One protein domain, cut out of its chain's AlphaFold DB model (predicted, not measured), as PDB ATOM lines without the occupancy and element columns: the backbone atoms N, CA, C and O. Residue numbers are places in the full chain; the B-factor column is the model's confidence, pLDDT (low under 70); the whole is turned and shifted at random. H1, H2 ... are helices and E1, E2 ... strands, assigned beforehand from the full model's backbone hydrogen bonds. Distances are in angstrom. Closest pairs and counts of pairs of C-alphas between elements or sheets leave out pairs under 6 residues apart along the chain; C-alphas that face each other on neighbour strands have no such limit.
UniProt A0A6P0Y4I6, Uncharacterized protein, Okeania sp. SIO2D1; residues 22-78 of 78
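AT A GLANCE: This is residues 22 to 78 of the 78 residues of an uncharacterized protein of Okeania sp. SIO2D1 (UniProt A0A6P0Y4I6). A small antiparallel hairpin of two strands, E1 and E2, stands in the middle of a loosely joined row of parts, with H1 and H2 on one side of it and H3 on the other. The three helices form no bundle, and residues 71 to 77, of which 71 and 72 belong to H3, stick out free. The printed part has 57 residues, with three named helices and two named strands in the order H1, H2, E1, E2, H3, a mixed class. It is loose, with a radius of gyration of the C-alphas of 13.1 A and spans of 36 by 25 by 16 A.

IN THESE COORDINATES: E1 holds residues 46 to 49, 10.4 A long, and E2 residues 58 to 61, 9.9 A long. H2, residues 32 to 43, is 16.2 A long and ends with C-alpha 43 at (-11.672, -0.967, 30.726). H1, residues 22 to 30, is 12.6 A long and begins with C-alpha 22 at (-26.218, 2.097, 44.051). H3, residues 64 to 72, is 12.0 A long and ends with C-alpha 72 at (-10.945, 21.170, 20.339).

HOW THE PARTS SIT: E1 and E2 form an antiparallel hairpin, their directions at 163 degrees; N 49 and O 58 are 2.8 A apart and N 60 and O 47 2.9 A, within hydrogen-bond range. The closest C-alphas of H2 and E1, Tyr 40 and Ile 46, are 7.9 A apart. H1 and H2 are close but not clearly touching, the closest C-alphas being Ala 28 and Leu 35 at 6.3 A, with a steep tilt of 54 degrees, opposite ways. The closest C-alphas of E2 and H3, Leu 61 and Ile 67, are 6.5 A apart. H3 is apart from H1, H2 and E1. In H1, H2 and H3 every O i to N i+4 pair is within hydrogen-bond range.

THE WHOLE: The C-alphas farthest apart, Leu 30 and Glu 76, are 36.3 A apart. The printed part has no cut and no long link. Its mean pLDDT is 83.5, with residue 22 and residues 24 to 30 under 70.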
ATOM      1  N   PHE A  22     -26.336   1.659  42.657       69.69
ATOM      2  CA  PHE A  22     -26.218   2.097  44.051       69.69
ATOM      3  C   PHE A  22     -24.830   1.827  44.654       69.69
ATOM      4  O   PHE A  22     -24.290   2.654  45.385       69.69
ATOM      5  N   ILE A  23     -24.216   0.696  44.291       73.81
ATOM      6  CA  ILE A  23     -22.866   0.341  44.743       73.81
ATOM      7  C   ILE A  23     -21.838   1.273  44.090       73.81
ATOM      8  O   ILE A  23     -20.920   1.729  44.768       73.81
ATOM      9  N   GLN A  24     -22.021   1.608  42.807       62.09
ATOM     10  CA  GLN A  24     -21.164   2.573  42.113       62.09
ATOM     11  C   GLN A  24     -21.275   3.971  42.733       62.09
ATOM     12  O   GLN A  24     -20.255   4.623  42.919       62.09
ATOM     13  N   THR A  25     -22.476   4.410  43.119       67.81
ATOM     14  CA  THR A  25     -22.678   5.718  43.759       67.81
ATOM     15  C   THR A  25     -22.001   5.804  45.130       67.81
ATOM     16  O   THR A  25     -21.338   6.798  45.410       67.81
ATOM     17  N   ILE A  26     -22.101   4.766  45.970       69.31
ATOM     18  CA  ILE A  26     -21.434   4.745  47.287       69.31
ATOM     19  C   ILE A  26     -19.908   4.711  47.132       69.31
ATOM     20  O   ILE A  26     -19.206   5.449  47.818       69.31
ATOM     21  N   GLN A  27     -19.385   3.893  46.214       62.38
ATOM     22  CA  GLN A  27     -17.944   3.838  45.944       62.38
ATOM     23  C   GLN A  27     -17.424   5.158  45.370       62.38
ATOM     24  O   GLN A  27     -16.380   5.635  45.802       62.38
ATOM     25  N   ALA A  28     -18.177   5.788  44.466       60.94
ATOM     26  CA  ALA A  28     -17.854   7.111  43.953       60.94
ATOM     27  C   ALA A  28     -17.911   8.188  45.043       60.94
ATOM     28  O   ALA A  28     -17.210   9.173  44.926       60.94
ATOM     29  N   LEU A  29     -18.700   8.045  46.110       65.19
ATOM     30  CA  LEU A  29     -18.718   9.036  47.194       65.19
ATOM     31  C   LEU A  29     -17.533   8.878  48.164       65.19
ATOM     32  O   LEU A  29     -17.080   9.861  48.743       65.19
ATOM     33  N   LEU A  30     -17.045   7.649  48.356       66.69
ATOM     34  CA  LEU A  30     -16.021   7.317  49.355       66.69
ATOM     35  C   LEU A  30     -14.594   7.253  48.785       66.69
ATOM     36  O   LEU A  30     -13.639   7.455  49.529       66.69
ATOM     37  N   ASP A  31     -14.444   6.948  47.495       74.38
ATOM     38  CA  ASP A  31     -13.156   6.676  46.842       74.38
ATOM     39  C   ASP A  31     -13.242   6.982  45.334       74.38
ATOM     40  O   ASP A  31     -13.158   6.091  44.485       74.38
ATOM     41  N   GLN A  32     -13.465   8.259  44.989       72.06
ATOM     42  CA  GLN A  32     -13.595   8.709  43.592       72.06
ATOM     43  C   GLN A  32     -12.413   8.256  42.734       72.06
ATOM     44  O   GLN A  32     -12.599   7.673  41.666       72.06
ATOM     45  N   PHE A  33     -11.196   8.496  43.221       79.25
ATOM     46  CA  PHE A  33      -9.979   8.177  42.485       79.25
ATOM     47  C   PHE A  33      -9.738   6.670  42.396       79.25
ATOM     48  O   PHE A  33      -9.397   6.186  41.321       79.25
ATOM     49  N   GLY A  34      -9.990   5.897  43.456       81.56
ATOM     50  CA  GLY A  34      -9.850   4.444  43.395       81.56
ATOM     51  C   GLY A  34     -10.921   3.765  42.541       81.56
ATOM     52  O   GLY A  34     -10.654   2.720  41.946       81.56
ATOM     53  N   LEU A  35     -12.127   4.330  42.420       77.50
ATOM     54  CA  LEU A  35     -13.121   3.852  41.454       77.50
ATOM     55  C   LEU A  35     -12.654   4.091  40.012       77.50
ATOM     56  O   LEU A  35     -12.746   3.171  39.196       77.50
ATOM     57  N   LEU A  36     -12.129   5.283  39.711       81.38
ATOM     58  CA  LEU A  36     -11.582   5.607  38.390       81.38
ATOM     59  C   LEU A  36     -10.362   4.746  38.053       81.38
ATOM     60  O   LEU A  36     -10.308   4.207  36.954       81.38
ATOM     61  N   GLU A  37      -9.451   4.527  39.001       83.94
ATOM     62  CA  GLU A  37      -8.283   3.660  38.817       83.94
ATOM     63  C   GLU A  37      -8.707   2.213  38.531       83.94
ATOM     64  O   GLU A  37      -8.265   1.602  37.564       83.94
ATOM     65  N   ARG A  38      -9.647   1.652  39.306       86.56
ATOM     66  CA  ARG A  38     -10.165   0.294  39.049       86.56
ATOM     67  C   ARG A  38     -10.873   0.194  37.697       86.56
ATOM     68  O   ARG A  38     -10.781  -0.843  37.040       86.56
ATOM     69  N   ALA A  39     -11.607   1.232  37.295       83.44
ATOM     70  CA  ALA A  39     -12.254   1.282  35.989       83.44
ATOM     71  C   ALA A  39     -11.219   1.378  34.860       83.44
ATOM     72  O   ALA A  39     -11.331   0.629  33.893       83.44
ATOM     73  N   TYR A  40     -10.181   2.196  35.028       86.62
ATOM     74  CA  TYR A  40      -9.056   2.323  34.107       86.62
ATOM     75  C   TYR A  40      -8.321   0.993  33.918       86.62
ATOM     76  O   TYR A  40      -8.214   0.498  32.800       86.62
ATOM     77  N   GLN A  41      -7.933   0.332  35.011       88.06
ATOM     78  CA  GLN A  41      -7.280  -0.983  34.970       88.06
ATOM     79  C   GLN A  41      -8.138  -2.058  34.278       88.06
ATOM     80  O   GLN A  41      -7.613  -3.025  33.729       88.06
ATOM     81  N   LYS A  42      -9.470  -1.918  34.309       88.38
ATOM     82  CA  LYS A  42     -10.408  -2.918  33.780       88.38
ATOM     83  C   LYS A  42     -10.876  -2.649  32.349       88.38
ATOM     84  O   LYS A  42     -11.142  -3.600  31.616       88.38
ATOM     85  N   TYR A  43     -11.050  -1.385  31.984       86.75
ATOM     86  CA  TYR A  43     -11.672  -0.967  30.726       86.75
ATOM     87  C   TYR A  43     -10.739  -0.137  29.836       86.75
ATOM     88  O   TYR A  43     -11.047   0.046  28.662       86.75
ATOM     89  N   GLY A  44      -9.586   0.290  30.353       87.94
ATOM     90  CA  GLY A  44      -8.596   1.087  29.639       87.94
ATOM     91  C   GLY A  44      -8.919   2.581  29.628       87.94
ATOM     92  O   GLY A  44      -9.678   3.085  30.457       87.94
ATOM     93  N   ASP A  45      -8.323   3.286  28.667       89.44
ATOM     94  CA  ASP A  45      -8.353   4.749  28.579       89.44
ATOM     95  C   ASP A  45      -9.733   5.350  28.275       89.44
ATOM     96  O   ASP A  45      -9.948   6.537  28.516       89.44
ATOM     97  N   ILE A  46     -10.660   4.566  27.714       89.56
ATOM     98  CA  ILE A  46     -11.998   5.028  27.329       89.56
ATOM     99  C   ILE A  46     -13.024   3.983  27.741       89.56
ATOM    100  O   ILE A  46     -12.991   2.844  27.269       89.56
ATOM    101  N   PHE A  47     -13.988   4.378  28.570       89.25
ATOM    102  CA  PHE A  47     -15.077   3.491  28.962       89.25
ATOM    103  C   PHE A  47     -16.416   4.212  29.060       89.25
ATOM    104  O   PHE A  47     -16.497   5.428  29.226       89.25
ATOM    105  N   TYR A  48     -17.488   3.436  28.931       87.56
ATOM    106  CA  TYR A  48     -18.853   3.940  28.896       87.56
ATOM    107  C   TYR A  48     -19.649   3.401  30.073       87.56
ATOM    108  O   TYR A  48     -19.710   2.196  30.303       87.56
ATOM    109  N   THR A  49     -20.316   4.296  30.788       83.88
ATOM    110  CA  THR A  49     -21.268   3.943  31.832       83.88
ATOM    111  C   THR A  49     -22.677   4.169  31.287       83.88
ATOM    112  O   THR A  49     -23.027   5.305  30.951       83.88
ATOM    113  N   PRO A  50     -23.506   3.112  31.172       82.06
ATOM    114  CA  PRO A  50     -24.875   3.258  30.701       82.06
ATOM    115  C   PRO A  50     -25.698   4.124  31.655       82.06
ATOM    116  O   PRO A  50     -25.362   4.282  32.831       82.06
ATOM    117  N   LYS A  51     -26.816   4.650  31.142       83.88
ATOM    118  CA  LYS A  51     -27.775   5.424  31.938       83.88
ATOM    119  C   LYS A  51     -28.118   4.677  33.226       83.88
ATOM    120  O   LYS A  51     -28.443   3.489  33.199       83.88
ATOM    121  N   SER A  52     -28.099   5.401  34.334       78.94
ATOM    122  CA  SER A  52     -28.385   4.856  35.652       78.94
ATOM    123  C   SER A  52     -29.368   5.745  36.414       78.94
ATOM    124  O   SER A  52     -29.724   6.833  35.957       78.94
ATOM    125  N   PHE A  53     -29.910   5.266  37.536       74.94
ATOM    126  CA  PHE A  53     -30.904   6.034  38.288       74.94
ATOM    127  C   PHE A  53     -30.282   7.347  38.794       74.94
ATOM    128  O   PHE A  53     -29.378   7.322  39.623       74.94
ATOM    129  N   GLY A  54     -30.750   8.481  38.262       79.75
ATOM    130  CA  GLY A  54     -30.242   9.816  38.593       79.75
ATOM    131  C   GLY A  54     -29.061  10.314  37.751       79.75
ATOM    132  O   GLY A  54     -28.697  11.476  37.896       79.75
ATOM    133  N   PHE A  55     -28.500   9.503  36.845       77.75
ATOM    134  CA  PHE A  55     -27.374   9.917  35.999       77.75
ATOM    135  C   PHE A  55     -27.616   9.601  34.516       77.75
ATOM    136  O   PHE A  55     -28.067   8.495  34.179       77.75
ATOM    137  N   PRO A  56     -27.313  10.545  33.601       86.44
ATOM    138  CA  PRO A  56     -27.329  10.270  32.170       86.44
ATOM    139  C   PRO A  56     -26.260   9.219  31.813       86.44
ATOM    140  O   PRO A  56     -25.424   8.878  32.649       86.44
ATOM    141  N   PRO A  57     -26.283   8.655  30.596       87.88
ATOM    142  CA  PRO A  57     -25.142   7.888  30.104       87.88
ATOM    143  C   PRO A  57     -23.882   8.769  30.063       87.88
ATOM    144  O   PRO A  57     -23.963   9.932  29.671       87.88
ATOM    145  N   ILE A  58     -22.731   8.219  30.457       88.44
ATOM    146  CA  ILE A  58     -21.459   8.955  30.567       88.44
ATOM    147  C   ILE A  58     -20.366   8.188  29.822       88.44
ATOM    148  O   ILE A  58     -20.250   6.973  29.972       88.44
ATOM    149  N   VAL A  59     -19.543   8.898  29.050       89.81
ATOM    150  CA  VAL A  59     -18.264   8.395  28.525       89.81
ATOM    151  C   VAL A  59     -17.147   9.035  29.341       89.81
ATOM    152  O   VAL A  59     -17.149  10.249  29.530       89.81
ATOM    153  N   ILE A  60     -16.219   8.224  29.839       89.94
ATOM    154  CA  ILE A  60     -15.048   8.686  30.586       89.94
ATOM    155  C   ILE A  60     -13.811   8.502  29.706       89.94
ATOM    156  O   ILE A  60     -13.624   7.431  29.124       89.94
ATOM    157  N   LEU A  61     -13.005   9.562  29.606       91.75
ATOM    158  CA  LEU A  61     -11.769   9.637  28.827       91.75
ATOM    159  C   LEU A  61     -10.596   9.897  29.781       91.75
ATOM    160  O   LEU A  61     -10.615  10.886  30.512       91.75
ATOM    161  N   SER A  62      -9.584   9.032  29.748       88.69
ATOM    162  CA  SER A  62      -8.356   9.144  30.553       88.69
ATOM    163  C   SER A  62      -7.099   9.399  29.709       88.69
ATOM    164  O   SER A  62      -6.027   9.632  30.260       88.69
ATOM    165  N   ASN A  63      -7.216   9.370  28.378       88.31
ATOM    166  CA  ASN A  63      -6.123   9.629  27.443       88.31
ATOM    167  C   ASN A  63      -6.085  11.112  27.031       88.31
ATOM    168  O   ASN A  63      -7.108  11.674  26.636       88.31
ATOM    169  N   LEU A  64      -4.899  11.729  27.092       91.31
ATOM    170  CA  LEU A  64      -4.720  13.160  26.827       91.31
ATOM    171  C   LEU A  64      -5.072  13.553  25.384       91.31
ATOM    172  O   LEU A  64      -5.744  14.557  25.185       91.31
ATOM    173  N   GLU A  65      -4.694  12.745  24.394       92.75
ATOM    174  CA  GLU A  65      -4.999  12.997  22.979       92.75
ATOM    175  C   GLU A  65      -6.516  12.982  22.720       92.75
ATOM    176  O   GLU A  65      -7.050  13.865  22.051       92.75
ATOM    177  N   ALA A  66      -7.242  12.026  23.305       89.06
ATOM    178  CA  ALA A  66      -8.699  11.948  23.192       89.06
ATOM    179  C   ALA A  66      -9.393  13.141  23.867       89.06
ATOM    180  O   ALA A  66     -10.381  13.665  23.351       89.06
ATOM    181  N   ILE A  67      -8.868  13.587  25.012       93.44
ATOM    182  CA  ILE A  67      -9.345  14.791  25.697       93.44
ATOM    183  C   ILE A  67      -9.124  16.012  24.796       93.44
ATOM    184  O   ILE A  67     -10.073  16.745  24.532       93.44
ATOM    185  N   GLU A  68      -7.919  16.208  24.262       94.75
ATOM    186  CA  GLU A  68      -7.612  17.328  23.362       94.75
ATOM    187  C   GLU A  68      -8.532  17.361  22.138       94.75
ATOM    188  O   GLU A  68      -9.042  18.428  21.786       94.75
ATOM    189  N   GLN A  69      -8.806  16.206  21.528       93.31
ATOM    190  CA  GLN A  69      -9.725  16.097  20.393       93.31
ATOM    191  C   GLN A  69     -11.151  16.525  20.757       93.31
ATOM    192  O   GLN A  69     -11.762  17.287  20.011       93.31
ATOM    193  N   VAL A  70     -11.680  16.072  21.899       93.12
ATOM    194  CA  VAL A  70     -13.042  16.425  22.337       93.12
ATOM    195  C   VAL A  70     -13.147  17.903  22.705       93.12
ATOM    196  O   VAL A  70     -14.124  18.549  22.341       93.12
ATOM    197  N   PHE A  71     -12.142  18.460  23.379       93.31
ATOM    198  CA  PHE A  71     -12.148  19.871  23.776       93.31
ATOM    199  C   PHE A  71     -11.854  20.837  22.620       93.31
ATOM    200  O   PHE A  71     -12.220  22.008  22.708       93.31
ATOM    201  N   SER A  72     -11.222  20.366  21.542       94.94
ATOM    202  CA  SER A  72     -10.945  21.170  20.339       94.94
ATOM    203  C   SER A  72     -11.994  20.997  19.238       94.94
ATOM    204  O   SER A  72     -11.953  21.703  18.230       94.94
ATOM    205  N   ALA A  73     -12.909  20.040  19.392       94.62
ATOM    206  CA  ALA A  73     -13.945  19.762  18.412       94.62
ATOM    207  C   ALA A  73     -14.969  20.914  18.338       94.62
ATOM    208  O   ALA A  73     -15.328  21.491  19.368       94.62
ATOM    209  N   PRO A  74     -15.468  21.243  17.131       94.94
ATOM    210  CA  PRO A  74     -16.566  22.189  16.972       94.94
ATOM    211  C   PRO A  74     -17.780  21.776  17.824       94.94
ATOM    212  O   PRO A  74     -18.141  20.592  17.806       94.94
ATOM    213  N   PRO A  75     -18.431  22.709  18.546       89.88
ATOM    214  CA  PRO A  75     -19.587  22.396  19.383       89.88
ATOM    215  C   PRO A  75     -20.730  21.723  18.622       89.88
ATOM    216  O   PRO A  75     -21.489  20.972  19.217       89.88
ATOM    217  N   GLU A  76     -20.841  21.945  17.311       94.06
ATOM    218  CA  GLU A  76     -21.882  21.372  16.451       94.06
ATOM    219  C   GLU A  76     -21.786  19.842  16.298       94.06
ATOM    220  O   GLU A  76     -22.687  19.226  15.725       94.06
ATOM    221  N   LEU A  77     -20.701  19.222  16.774       86.56
ATOM    222  CA  LEU A  77     -20.528  17.769  16.796       86.56
ATOM    223  C   LEU A  77     -21.170  17.083  18.017       86.56
ATOM    224  O   LEU A  77     -21.218  15.848  18.030       86.56
ATOM    225  N   PHE A  78     -21.656  17.838  19.011       81.25
ATOM    226  CA  PHE A  78     -22.240  17.330  20.264       81.25
ATOM    227  C   PHE A  78     -23.616  17.942  20.559       81.25
ATOM    228  O   PHE A  78     -24.442  17.217  21.162       81.25
TER     229      PHE A  78